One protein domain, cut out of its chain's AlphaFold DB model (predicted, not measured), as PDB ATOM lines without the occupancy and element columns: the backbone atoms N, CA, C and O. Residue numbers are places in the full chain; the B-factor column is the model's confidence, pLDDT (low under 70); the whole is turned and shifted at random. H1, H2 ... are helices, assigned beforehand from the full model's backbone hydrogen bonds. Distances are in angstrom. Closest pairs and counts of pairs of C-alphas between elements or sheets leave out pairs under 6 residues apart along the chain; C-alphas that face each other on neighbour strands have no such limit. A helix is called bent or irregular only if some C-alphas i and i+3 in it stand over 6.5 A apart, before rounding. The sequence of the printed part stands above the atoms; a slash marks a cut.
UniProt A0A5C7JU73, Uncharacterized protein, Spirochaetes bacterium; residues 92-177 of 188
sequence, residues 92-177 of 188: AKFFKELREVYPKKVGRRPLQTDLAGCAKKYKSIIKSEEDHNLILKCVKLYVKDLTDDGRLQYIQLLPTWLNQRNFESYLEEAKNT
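This is residues 92 to 177 of the 188 residues of an uncharacterized protein of Spirochaetes bacterium (UniProt A0A5C7JU73). One long helix, H3, runs through the body, with H1 side by side with it on one side and H5 crossing it at a wide angle on the opposite side. H2 and H4 make a second pair, with H2 packed crosswise on H1 and near H3, and the unnamed stretch of residues 102 to 114 runs out and folds back between the end of H1 and the beginning of H2. The printed part has 86 residues with five named helices, H1 to H5 in order along the chain, and no named strand; the class is all helix, and the helix packing is mostly crossed. The whole is compact, with a radius of gyration of the C-alphas of 12.3 A, and rounded, spanning 33 by 32 by 20 A.

H3, residues 129 to 148, touches H1, residues 92 to 101, with its residues 132 to 140 alone; the closest C-alphas, of Leu 98 and Leu 136, are 6.3 A apart. H1 and H3 run the same way at a shallow tilt of 17 degrees. H5, residues 166 to 176, touches residues 134 to 142 of H3 alone, closest at the C-alphas of Cys 138 and Tyr 170, 5.2 A apart, and is about perpendicular to H3 at 78 degrees. H1 also touches H2, residues 115 to 125, about perpendicular at 74 degrees; the closest C-alphas are those of Phe 95 and Ala 119, 6.1 A apart. H2 touches H4, residues 158 to 163, at a steep tilt of 39 degrees, the same way, with the C-alphas of Cys 118 and Pro 159 closest at 5.6 A. H4 and H5 are close but not clearly touching: the closest C-alphas, of Trp 161 and Phe 167, are 7.7 A apart. H2 and H3 are near each other, while H1 and H5 are apart. In H1, H2, H3 and H4 every O i to N i+4 pair is within hydrogen-bond range; in H5, 4 of 7 are.

H3 is the longest helix, 28.8 A from C-alpha 129 at (21.925, 27.458, -31.053) to C-alpha 148 at (25.248, 2.828, -16.486). H1 measures 14.7 A and begins at C-alpha 92, (29.691, 32.875, -23.069). H2 measures 15.1 A, and H4 8.5 A. H5 measures 17.5 A and ends at C-alpha 176, (16.635, 10.834, -32.028); it is irregular, with C-alphas 169 and 172 standing 7.5 A apart.

The two C-alphas farthest apart, of Arg 108 and Ser 128, are 34.7 A from each other. The printed part has no cut. The link from H1 to H2 is long, with 13 residues, and in it residues 105 to 106 pair antiparallel with residues 109 to 110. The link from H3 to H4 is short, and those from H2 to H3 and from H4 to H5 are tight. The mean pLDDT of the printed part is 93.3, and no printed residue is under 70.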
ATOM      1  N   ALA A  92      29.380  32.865 -24.493       87.50
ATOM      2  CA  ALA A  92      29.691  32.875 -23.069       87.50
ATOM      3  C   ALA A  92      28.614  32.116 -22.284       87.50
ATOM      4  O   ALA A  92      28.953  31.234 -21.488       87.50
ATOM      5  N   LYS A  93      27.335  32.391 -22.569       92.25
ATOM      6  CA  LYS A  93      26.199  31.625 -22.047       92.25
ATOM      7  C   LYS A  93      26.287  30.153 -22.449       92.25
ATOM      8  O   LYS A  93      26.284  29.296 -21.570       92.25
ATOM      9  N   PHE A  94      26.489  29.849 -23.730       94.81
ATOM     10  CA  PHE A  94      26.587  28.462 -24.201       94.81
ATOM     11  C   PHE A  94      27.718  27.680 -23.524       94.81
ATOM     12  O   PHE A  94      27.552  26.524 -23.133       94.81
ATOM     13  N   PHE A  95      28.887  28.298 -23.345       96.31
ATOM     14  CA  PHE A  95      29.988  27.631 -22.654       96.31
ATOM     15  C   PHE A  95      29.704  27.433 -21.158       96.31
ATOM     16  O   PHE A  95      30.116  26.425 -20.580       96.31
ATOM     17  N   LYS A  96      28.991  28.367 -20.520       95.94
ATOM     18  CA  LYS A  96      28.536  28.207 -19.136       95.94
ATOM     19  C   LYS A  96      27.588  27.012 -19.006       95.94
ATOM     20  O   LYS A  96      27.828  26.171 -18.145       95.94
ATOM     21  N   GLU A  97      26.600  26.894 -19.887       96.81
ATOM     22  CA  GLU A  97      25.645  25.777 -19.893       96.81
ATOM     23  C   GLU A  97      26.347  24.429 -20.113       96.81
ATOM     24  O   GLU A  97      26.117  23.476 -19.369       96.81
ATOM     25  N   LEU A  98      27.316  24.362 -21.036       97.38
ATOM     26  CA  LEU A  98      28.144  23.162 -21.220       97.38
ATOM     27  C   LEU A  98      28.833  22.729 -19.915       97.38
ATOM     28  O   LEU A  98      28.876  21.542 -19.591       97.38
ATOM     29  N   ARG A  99      29.382  23.682 -19.157       96.25
ATOM     30  CA  ARG A  99      30.055  23.403 -17.880       96.25
ATOM     31  C   ARG A  99      29.103  22.975 -16.772       96.25
ATOM     32  O   ARG A  99      29.559  22.369 -15.802       96.25
ATOM     33  N   GLU A 100      27.832  23.335 -16.860       95.44
ATOM     34  CA  GLU A 100      26.814  22.902 -15.904       95.44
ATOM     35  C   GLU A 100      26.413  21.448 -16.160       95.44
ATOM     36  O   GLU A 100      26.244  20.695 -15.204       95.44
ATOM     37  N   VAL A 101      26.360  21.034 -17.430       94.88
ATOM     38  CA  VAL A 101      26.025  19.657 -17.824       94.88
ATOM     39  C   VAL A 101      27.220  18.701 -17.693       94.88
ATOM     40  O   VAL A 101      27.046  17.539 -17.334       94.88
ATOM     41  N   TYR A 102      28.449  19.160 -17.951       96.31
ATOM     42  CA  TYR A 102      29.639  18.309 -17.841       96.31
ATOM     43  C   TYR A 102      30.073  18.114 -16.374       96.31
ATOM     44  O   TYR A 102      30.223  19.107 -15.651       96.31
ATOM     45  N   PRO A 103      30.394  16.889 -15.911       94.75
ATOM     46  CA  PRO A 103      30.803  16.657 -14.527       94.75
ATOM     47  C   PRO A 103      32.000  17.520 -14.103       94.75
ATOM     48  O   PRO A 103      33.000  17.636 -14.810       94.75
ATOM     49  N   LYS A 104      31.924  18.138 -12.917       94.56
ATOM     50  CA  LYS A 104      33.001  19.014 -12.407       94.56
ATOM     51  C   LYS A 104      34.219  18.213 -11.943       94.56
ATOM     52  O   LYS A 104      35.362  18.626 -12.150       94.56
ATOM     53  N   LYS A 105      33.967  17.076 -11.297       93.94
ATOM     54  CA  LYS A 105      34.970  16.150 -10.767       93.94
ATOM     55  C   LYS A 105      34.392  14.741 -10.689       93.94
ATOM     56  O   LYS A 105      33.185  14.597 -10.528       93.94
ATOM     57  N   VAL A 106      35.261  13.736 -10.701       91.62
ATOM     58  CA  VAL A 106      34.917  12.369 -10.291       91.62
ATOM     59  C   VAL A 106      35.897  11.933  -9.207       91.62
ATOM     60  O   VAL A 106      37.117  12.029  -9.368       91.62
ATOM     61  N   GLY A 107      35.361  11.553  -8.045       88.62
ATOM     62  CA  GLY A 107      36.148  11.395  -6.823       88.62
ATOM     63  C   GLY A 107      36.917  12.681  -6.488       88.62
ATOM     64  O   GLY A 107      36.324  13.733  -6.233       88.62
ATOM     65  N   ARG A 108      38.252  12.603  -6.510       91.06
ATOM     66  CA  ARG A 108      39.158  13.747  -6.283       91.06
ATOM     67  C   ARG A 108      39.704  14.379  -7.571       91.06
ATOM     68  O   ARG A 108      40.386  15.393  -7.488       91.06
ATOM     69  N   ARG A 109      39.422  13.806  -8.748       92.06
ATOM     70  CA  ARG A 109      39.960  14.263 -10.037       92.06
ATOM     71  C   ARG A 109      39.078  15.377 -10.620       92.06
ATOM     72  O   ARG A 109      37.933  15.085 -10.968       92.06
ATOM     73  N   PRO A 110      39.565  16.625 -10.755       94.69
ATOM     74  CA  PRO A 110      38.839  17.671 -11.469       94.69
ATOM     75  C   PRO A 110      38.824  17.370 -12.972       94.69
ATOM     76  O   PRO A 110      39.829  16.931 -13.532       94.69
ATOM     77  N   LEU A 111      37.688  17.608 -13.623       95.25
ATOM     78  CA  LEU A 111      37.492  17.288 -15.044       95.25
ATOM     79  C   LEU A 111      37.448  18.530 -15.936       95.25
ATOM     80  O   LEU A 111      37.749  18.447 -17.123       95.25
ATOM     81  N   GLN A 112      37.111  19.683 -15.359       95.12
ATOM     82  CA  GLN A 112      37.054  20.963 -16.059       95.12
ATOM     83  C   GLN A 112      38.347  21.756 -15.832       95.12
ATOM     84  O   GLN A 112      38.401  22.660 -14.999       95.12
ATOM     85  N   THR A 113      39.402  21.393 -16.556       92.81
ATOM     86  CA  THR A 113      40.670  22.138 -16.601       92.81
ATOM     87  C   THR A 113      40.748  22.997 -17.866       92.81
ATOM     88  O   THR A 113      39.977  22.791 -18.798       92.81
ATOM     89  N   ASP A 114      41.650  23.987 -17.885       93.81
ATOM     90  CA  ASP A 114      41.859  24.896 -19.029       93.81
ATOM     91  C   ASP A 114      40.557  25.505 -19.596       93.81
ATOM     92  O   ASP A 114      40.185  25.335 -20.759       93.81
ATOM     93  N   LEU A 115      39.823  26.225 -18.744       94.19
ATOM     94  CA  LEU A 115      38.532  26.809 -19.121       94.19
ATOM     95  C   LEU A 115      38.650  27.817 -20.272       94.19
ATOM     96  O   LEU A 115      37.747  27.902 -21.099       94.19
ATOM     97  N   ALA A 116      39.757  28.562 -20.339       92.38
ATOM     98  CA  ALA A 116      39.982  29.545 -21.393       92.38
ATOM     99  C   ALA A 116      40.209  28.871 -22.756       92.38
ATOM    100  O   ALA A 116      39.625  29.300 -23.756       92.38
ATOM    101  N   GLY A 117      41.012  27.800 -22.804       93.81
ATOM    102  CA  GLY A 117      41.191  26.991 -24.008       93.81
ATOM    103  C   GLY A 117      39.894  26.309 -24.437       93.81
ATOM    104  O   GLY A 117      39.507  26.397 -25.605       93.81
ATOM    105  N   CYS A 118      39.157  25.731 -23.483       95.56
ATOM    106  CA  CYS A 118      37.857  25.113 -23.737       95.56
ATOM    107  C   CYS A 118      36.840  26.110 -24.312       95.56
ATOM    108  O   CYS A 118      36.189  25.793 -25.303       95.56
ATOM    109  N   ALA A 119      36.738  27.324 -23.759       92.88
ATOM    110  CA  ALA A 119      35.824  28.357 -24.254       92.88
ATOM    111  C   ALA A 119      36.138  28.751 -25.706       92.88
ATOM    112  O   ALA A 119      35.242  28.809 -26.551       92.88
ATOM    113  N   LYS A 120      37.424  28.963 -26.026       91.69
ATOM    114  CA  LYS A 120      37.874  29.263 -27.396       91.69
ATOM    115  C   LYS A 120      37.550  28.118 -28.355       91.69
ATOM    116  O   LYS A 120      37.037  28.356 -29.449       91.69
ATOM    117  N   LYS A 121      37.821  26.877 -27.943       93.12
ATOM    118  CA  LYS A 121      37.545  25.686 -28.750       93.12
ATOM    119  C   LYS A 121      36.047  25.506 -28.972       93.12
ATOM    120  O   LYS A 121      35.629  25.298 -30.107       93.12
ATOM    121  N   TYR A 122      35.238  25.666 -27.932       95.25
ATOM    122  CA  TYR A 122      33.790  25.532 -28.016       95.25
ATOM    123  C   TYR A 122      33.165  26.583 -28.936       95.25
ATOM    124  O   TYR A 122      32.386  26.235 -29.817       95.25
ATOM    125  N   LYS A 123      33.616  27.842 -28.850       91.19
ATOM    126  CA  LYS A 123      33.247  28.900 -29.808       91.19
ATOM    127  C   LYS A 123      33.567  28.527 -31.261       91.19
ATOM    128  O   LYS A 123      32.829  28.885 -32.169       91.19
ATOM    129  N   SER A 124      34.670  27.813 -31.506       89.56
ATOM    130  CA  SER A 124      35.018  27.372 -32.864       89.56
ATOM    131  C   SER A 124      34.116  26.249 -33.393       89.56
ATOM    132  O   SER A 124      33.972  26.139 -34.610       89.56
ATOM    133  N   ILE A 125      33.517  25.456 -32.496       91.81
ATOM    134  CA  ILE A 125      32.646  24.318 -32.815       91.81
ATOM    135  C   ILE A 125      31.209  24.791 -33.054       91.81
ATOM    136  O   ILE A 125      30.639  24.453 -34.082       91.81
ATOM    137  N   ILE A 126      30.656  25.597 -32.144       91.94
ATOM    138  CA  ILE A 126      29.255  26.034 -32.191       91.94
ATOM    139  C   ILE A 126      29.042  27.084 -33.287       91.94
ATOM    140  O   ILE A 126      29.646  28.161 -33.226       91.94
ATOM    141  N   LYS A 127      28.183  26.785 -34.271       85.75
ATOM    142  CA  LYS A 127      27.781  27.714 -35.343       85.75
ATOM    143  C   LYS A 127      26.332  28.161 -35.244       85.75
ATOM    144  O   LYS A 127      25.986  29.158 -35.874       85.75
ATOM    145  N   SER A 128      25.523  27.486 -34.436       84.31
ATOM    146  CA  SER A 128      24.150  27.886 -34.147       84.31
ATOM    147  C   SER A 128      23.710  27.466 -32.739       84.31
ATOM    148  O   SER A 128      24.437  26.780 -32.017       84.31
ATOM    149  N   GLU A 129      22.522  27.896 -32.321       87.12
ATOM    150  CA  GLU A 129      21.925  27.458 -31.053       87.12
ATOM    151  C   GLU A 129      21.539  25.969 -31.094       87.12
ATOM    152  O   GLU A 129      21.665  25.257 -30.099       87.12
ATOM    153  N   GLU A 130      21.154  25.453 -32.261       88.81
ATOM    154  CA  GLU A 130      20.863  24.034 -32.471       88.81
ATOM    155  C   GLU A 130      22.107  23.168 -32.260       88.81
ATOM    156  O   GLU A 130      22.018  22.148 -31.574       88.81
ATOM    157  N   ASP A 131      23.272  23.592 -32.769       91.50
ATOM    158  CA  ASP A 131      24.548  22.913 -32.500       91.50
ATOM    159  C   ASP A 131      24.820  22.840 -30.995       91.50
ATOM    160  O   ASP A 131      25.236  21.804 -30.472       91.50
ATOM    161  N   HIS A 132      24.585  23.947 -30.283       94.88
ATOM    162  CA  HIS A 132      24.785  24.015 -28.841       94.88
ATOM    163  C   HIS A 132      23.879  23.020 -28.109       94.88
ATOM    164  O   HIS A 132      24.375  22.171 -27.361       94.88
ATOM    165  N   ASN A 133      22.576  23.073 -28.389       93.69
ATOM    166  CA  ASN A 133      21.576  22.191 -27.797       93.69
ATOM    167  C   ASN A 133      21.873  20.715 -28.082       93.69
ATOM    168  O   ASN A 133      21.760  19.869 -27.190       93.69
ATOM    169  N   LEU A 134      22.303  20.398 -29.305       94.88
ATOM    170  CA  LEU A 134      22.659  19.040 -29.689       94.88
ATOM    171  C   LEU A 134      23.891  18.544 -28.923       94.88
ATOM    172  O   LEU A 134      23.874  17.434 -28.396       94.88
ATOM    173  N   ILE A 135      24.925  19.376 -28.769       96.12
ATOM    174  CA  ILE A 135      26.100  19.001 -27.974       96.12
ATOM    175  C   ILE A 135      25.738  18.798 -26.497       96.12
ATOM    176  O   ILE A 135      26.247  17.857 -25.891       96.12
ATOM    177  N   LEU A 136      24.850  19.610 -25.909       96.94
ATOM    178  CA  LEU A 136      24.394  19.382 -24.531       96.94
ATOM    179  C   LEU A 136      23.722  18.011 -24.371       96.94
ATOM    180  O   LEU A 136      23.987  17.317 -23.388       96.94
ATOM    181  N   LYS A 137      22.906  17.589 -25.345       95.56
ATOM    182  CA  LYS A 137      22.327  16.237 -25.371       95.56
ATOM    183  C   LYS A 137      23.411  15.161 -25.476       95.56
ATOM    184  O   LYS A 137      23.394  14.220 -24.686       95.56
ATOM    185  N   CYS A 138      24.395  15.332 -26.363       96.62
ATOM    186  CA  CYS A 138      25.524  14.403 -26.479       96.62
ATOM    187  C   CYS A 138      26.304  14.259 -25.164       96.62
ATOM    188  O   CYS A 138      26.706  13.154 -24.814       96.62
ATOM    189  N   VAL A 139      26.518  15.351 -24.417       96.38
ATOM    190  CA  VAL A 139      27.175  15.279 -23.099       96.38
ATOM    191  C   VAL A 139      26.349  14.443 -22.129       96.38
ATOM    192  O   VAL A 139      26.915  13.606 -21.431       96.38
ATOM    193  N   LYS A 140      25.028  14.651 -22.079       95.19
ATOM    194  CA  LYS A 140      24.143  13.889 -21.185       95.19
ATOM    195  C   LYS A 140      24.180  12.393 -21.496       95.19
ATOM    196  O   LYS A 140      24.374  11.613 -20.571       95.19
ATOM    197  N   LEU A 141      24.077  12.016 -22.773       95.25
ATOM    198  CA  LEU A 141      24.189  10.619 -23.212       95.25
ATOM    199  C   LEU A 141      25.551  10.023 -22.841       95.25
ATOM    200  O   LEU A 141      25.616   9.001 -22.173       95.25
ATOM    201  N   TYR A 142      26.643  10.728 -23.148       95.44
ATOM    202  CA  TYR A 142      27.996  10.286 -22.801       95.44
ATOM    203  C   TYR A 142      28.189  10.037 -21.297       95.44
ATOM    204  O   TYR A 142      28.828   9.066 -20.890       95.44
ATOM    205  N   VAL A 143      27.658  10.921 -20.451       94.88
ATOM    206  CA  VAL A 143      27.741  10.767 -18.992       94.88
ATOM    207  C   VAL A 143      26.857   9.617 -18.512       94.88
ATOM    208  O   VAL A 143      27.281   8.873 -17.624       94.88
ATOM    209  N   LYS A 144      25.662   9.464 -19.090       93.75
ATOM    210  CA  LYS A 144      24.727   8.380 -18.780       93.75
ATOM    211  C   LYS A 144      25.335   7.018 -19.100       93.75
ATOM    212  O   LYS A 144      25.478   6.224 -18.181       93.75
ATOM    213  N   ASP A 145      25.840   6.816 -20.314       94.44
ATOM    214  CA  ASP A 145      26.518   5.579 -20.729       94.44
ATOM    215  C   ASP A 145      27.631   5.166 -19.760       94.44
ATOM    216  O   ASP A 145      27.728   4.020 -19.325       94.44
ATOM    217  N   LEU A 146      28.493   6.116 -19.383       93.94
ATOM    218  CA  LEU A 146      29.583   5.836 -18.452       93.94
ATOM    219  C   LEU A 146      29.089   5.534 -17.037       93.94
ATOM    220  O   LEU A 146      29.780   4.837 -16.293       93.94
ATOM    221  N   THR A 147      27.951   6.096 -16.644       92.81
ATOM    222  CA  THR A 147      27.339   5.842 -15.341       92.81
ATOM    223  C   THR A 147      26.715   4.453 -15.317       92.81
ATOM    224  O   THR A 147      27.025   3.683 -14.409       92.81
ATOM    225  N   ASP A 148      25.935   4.113 -16.343       92.88
ATOM    226  CA  ASP A 148      25.248   2.828 -16.486       92.88
ATOM    227  C   ASP A 148      26.254   1.666 -16.570       92.88
ATOM    228  O   ASP A 148      26.062   0.624 -15.945       92.88
ATOM    229  N   ASP A 149      27.401   1.884 -17.223       92.88
ATOM    230  CA  ASP A 149      28.490   0.902 -17.298       92.88
ATOM    231  C   ASP A 149      29.412   0.878 -16.061       92.88
ATOM    232  O   ASP A 149      30.388   0.122 -16.022       92.88
ATOM    233  N   GLY A 150      29.201   1.749 -15.068       90.88
ATOM    234  CA  GLY A 150      30.093   1.876 -13.906       90.88
ATOM    235  C   GLY A 150      31.511   2.365 -14.252       90.88
ATOM    236  O   GLY A 150      32.459   2.170 -13.489       90.88
ATOM    237  N   ARG A 151      31.683   3.013 -15.411       93.44
ATOM    238  CA  ARG A 151      32.962   3.516 -15.949       93.44
ATOM    239  C   ARG A 151      33.161   5.016 -15.740       93.44
ATOM    240  O   ARG A 151      34.142   5.571 -16.237       93.44
ATOM    241  N   LEU A 152      32.296   5.675 -14.968       92.12
ATOM    242  CA  LEU A 152      32.330   7.125 -14.739       92.12
ATOM    243  C   LEU A 152      33.688   7.636 -14.219       92.12
ATOM    244  O   LEU A 152      34.105   8.738 -14.566       92.12
ATOM    245  N   GLN A 153      34.442   6.829 -13.462       91.88
ATOM    246  CA  GLN A 153      35.818   7.157 -13.037       91.88
ATOM    247  C   GLN A 153      36.809   7.405 -14.186       91.88
ATOM    248  O   GLN A 153      37.804   8.114 -14.004       91.88
ATOM    249  N   TYR A 154      36.527   6.858 -15.370       92.31
ATOM    250  CA  TYR A 154      37.339   6.986 -16.578       92.31
ATOM    251  C   TYR A 154      36.838   8.072 -17.526       92.31
ATOM    252  O   TYR A 154      37.376   8.204 -18.627       92.31
ATOM    253  N   ILE A 155      35.853   8.877 -17.111       95.38
ATOM    254  CA  ILE A 155      35.414  10.021 -17.901       95.38
ATOM    255  C   ILE A 155      36.614  10.904 -18.265       95.38
ATOM    256  O   ILE A 155      37.570  11.099 -17.491       95.38
ATOM    257  N   GLN A 156      36.600  11.387 -19.500       95.50
ATOM    258  CA  GLN A 156      37.667  12.232 -20.002       95.50
ATOM    259  C   GLN A 156      37.642  13.613 -19.338       95.50
ATOM    260  O   GLN A 156      36.661  14.032 -18.729       95.50
ATOM    261  N   LEU A 157      38.761  14.334 -19.435       96.81
ATOM    262  CA  LEU A 157      38.762  15.759 -19.110       96.81
ATOM    263  C   LEU A 157      37.951  16.498 -20.181       96.81
ATOM    264  O   LEU A 157      38.074  16.172 -21.363       96.81
ATOM    265  N   LEU A 158      37.205  17.535 -19.794       96.94
ATOM    266  CA  LEU A 158      36.480  18.407 -20.724       96.94
ATOM    267  C   LEU A 158      37.347  18.891 -21.908       96.94
ATOM    268  O   LEU A 158      36.893  18.757 -23.046       96.94
ATOM    269  N   PRO A 159      38.586  19.395 -21.710       96.56
ATOM    270  CA  PRO A 159      39.440  19.787 -22.834       96.56
ATOM    271  C   PRO A 159      39.751  18.626 -23.783       96.56
ATOM    272  O   PRO A 159      39.741  18.812 -24.997       96.56
ATOM    273  N   THR A 160      40.003  17.423 -23.259       96.81
ATOM    274  CA  THR A 160      40.257  16.231 -24.083       96.81
ATOM    275  C   THR A 160      39.023  15.869 -24.897       96.81
ATOM    276  O   THR A 160      39.124  15.719 -26.111       96.81
ATOM    277  N   TRP A 161      37.863  15.817 -24.243       96.31
ATOM    278  CA  TRP A 161      36.586  15.477 -24.860       96.31
ATOM    279  C   TRP A 161      36.204  16.461 -25.981       96.31
ATOM    280  O   TRP A 161      35.799  16.046 -27.065       96.31
ATOM    281  N   LEU A 162      36.420  17.768 -25.765       96.00
ATOM    282  CA  LEU A 162      36.211  18.806 -26.782       96.00
ATOM    283  C   LEU A 162      37.217  18.721 -27.937       96.00
ATOM    284  O   LEU A 162      36.845  18.906 -29.095       96.00
ATOM    285  N   ASN A 163      38.494  18.467 -27.642       94.38
ATOM    286  CA  ASN A 163      39.540  18.406 -28.665       94.38
ATOM    287  C   ASN A 163      39.399  17.185 -29.572       94.38
ATOM    288  O   ASN A 163      39.610  17.308 -30.776       94.38
ATOM    289  N   GLN A 164      39.019  16.043 -28.999       95.56
ATOM    290  CA  GLN A 164      38.772  14.799 -29.728       95.56
ATOM    291  C   GLN A 164      37.390  14.759 -30.390       95.56
ATOM    292  O   GLN A 164      37.124  13.853 -31.168       95.56
ATOM    293  N   ARG A 165      36.536  15.759 -30.128       95.06
ATOM    294  CA  ARG A 165      35.177  15.868 -30.677       95.06
ATOM    295  C   ARG A 165      34.317  14.639 -30.369       95.06
ATOM    296  O   ARG A 165      33.495  14.228 -31.175       95.06
ATOM    297  N   ASN A 166      34.446  14.086 -29.163       93.69
ATOM    298  CA  ASN A 166      33.745  12.855 -28.778       93.69
ATOM    299  C   ASN A 166      32.215  12.962 -28.818       93.69
ATOM    300  O   ASN A 166      31.542  11.942 -28.859       93.69
ATOM    301  N   PHE A 167      31.644  14.169 -28.820       94.38
ATOM    302  CA  PHE A 167      30.209  14.348 -29.048       94.38
ATOM    303  C   PHE A 167      29.740  13.804 -30.402       94.38
ATOM    304  O   PHE A 167      28.556  13.511 -30.536       94.38
ATOM    305  N   GLU A 168      30.631  13.658 -31.389       95.06
ATOM    306  CA  GLU A 168      30.286  13.182 -32.732       95.06
ATOM    307  C   GLU A 168      29.736  11.759 -32.740       95.06
ATOM    308  O   GLU A 168      28.786  11.491 -33.473       95.06
ATOM    309  N   SER A 169      30.243  10.874 -31.873       94.31
ATOM    310  CA  SER A 169      29.724   9.505 -31.755       94.31
ATOM    311  C   SER A 169      28.300   9.446 -31.199       94.31
ATOM    312  O   SER A 169      27.635   8.430 -31.352       94.31
ATOM    313  N   TYR A 170      27.834  10.531 -30.577       94.25
ATOM    314  CA  TYR A 170      26.524  10.643 -29.939       94.25
ATOM    315  C   TYR A 170      25.517  11.461 -30.757       94.25
ATOM    316  O   TYR A 170      24.362  11.565 -30.359       94.25
ATOM    317  N   LEU A 171      25.921  12.061 -31.887       93.00
ATOM    318  CA  LEU A 171      25.070  13.001 -32.632       93.00
ATOM    319  C   LEU A 171      23.783  12.360 -33.149       93.00
ATOM    320  O   LEU A 171      22.719  12.963 -33.037       93.00
ATOM    321  N   GLU A 172      23.874  11.163 -33.726       90.81
ATOM    322  CA  GLU A 172      22.702  10.482 -34.285       90.81
ATOM    323  C   GLU A 172      21.709  10.095 -33.190       90.81
ATOM    324  O   GLU A 172      20.509  10.331 -33.325       90.81
ATOM    325  N   GLU A 173      22.200   9.592 -32.060       91.44
ATOM    326  CA  GLU A 173      21.349   9.289 -30.915       91.44
ATOM    327  C   GLU A 173      20.720  10.559 -30.334       91.44
ATOM    328  O   GLU A 173      19.504  10.624 -30.181       91.44
ATOM    329  N   ALA A 174      21.506  11.619 -30.133       91.06
ATOM    330  CA  ALA A 174      21.036  12.893 -29.594       91.06
ATOM    331  C   ALA A 174      19.965  13.578 -30.467       91.06
ATOM    332  O   ALA A 174      19.089  14.272 -29.938       91.06
ATOM    333  N   LYS A 175      20.002  13.382 -31.794       90.44
ATOM    334  CA  LYS A 175      18.939  13.829 -32.715       90.44
ATOM    335  C   LYS A 175      17.644  13.037 -32.521       90.44
ATOM    336  O   LYS A 175      16.561  13.612 -32.604       90.44
ATOM    337  N   ASN A 176      17.763  11.741 -32.239       86.38
ATOM    338  CA  ASN A 176      16.635  10.834 -32.028       86.38
ATOM    339  C   ASN A 176      16.057  10.929 -30.603       86.38
ATOM    340  O   ASN A 176      14.881  10.632 -30.388       86.38
ATOM    341  N   THR A 177      16.837  11.412 -29.629       73.12
ATOM    342  CA  THR A 177      16.375  11.723 -28.270       73.12
ATOM    343  C   THR A 177      15.543  13.013 -28.261       73.12
ATOM    344  O   THR A 177      16.010  14.092 -27.886       73.12
TER     345      THR A 177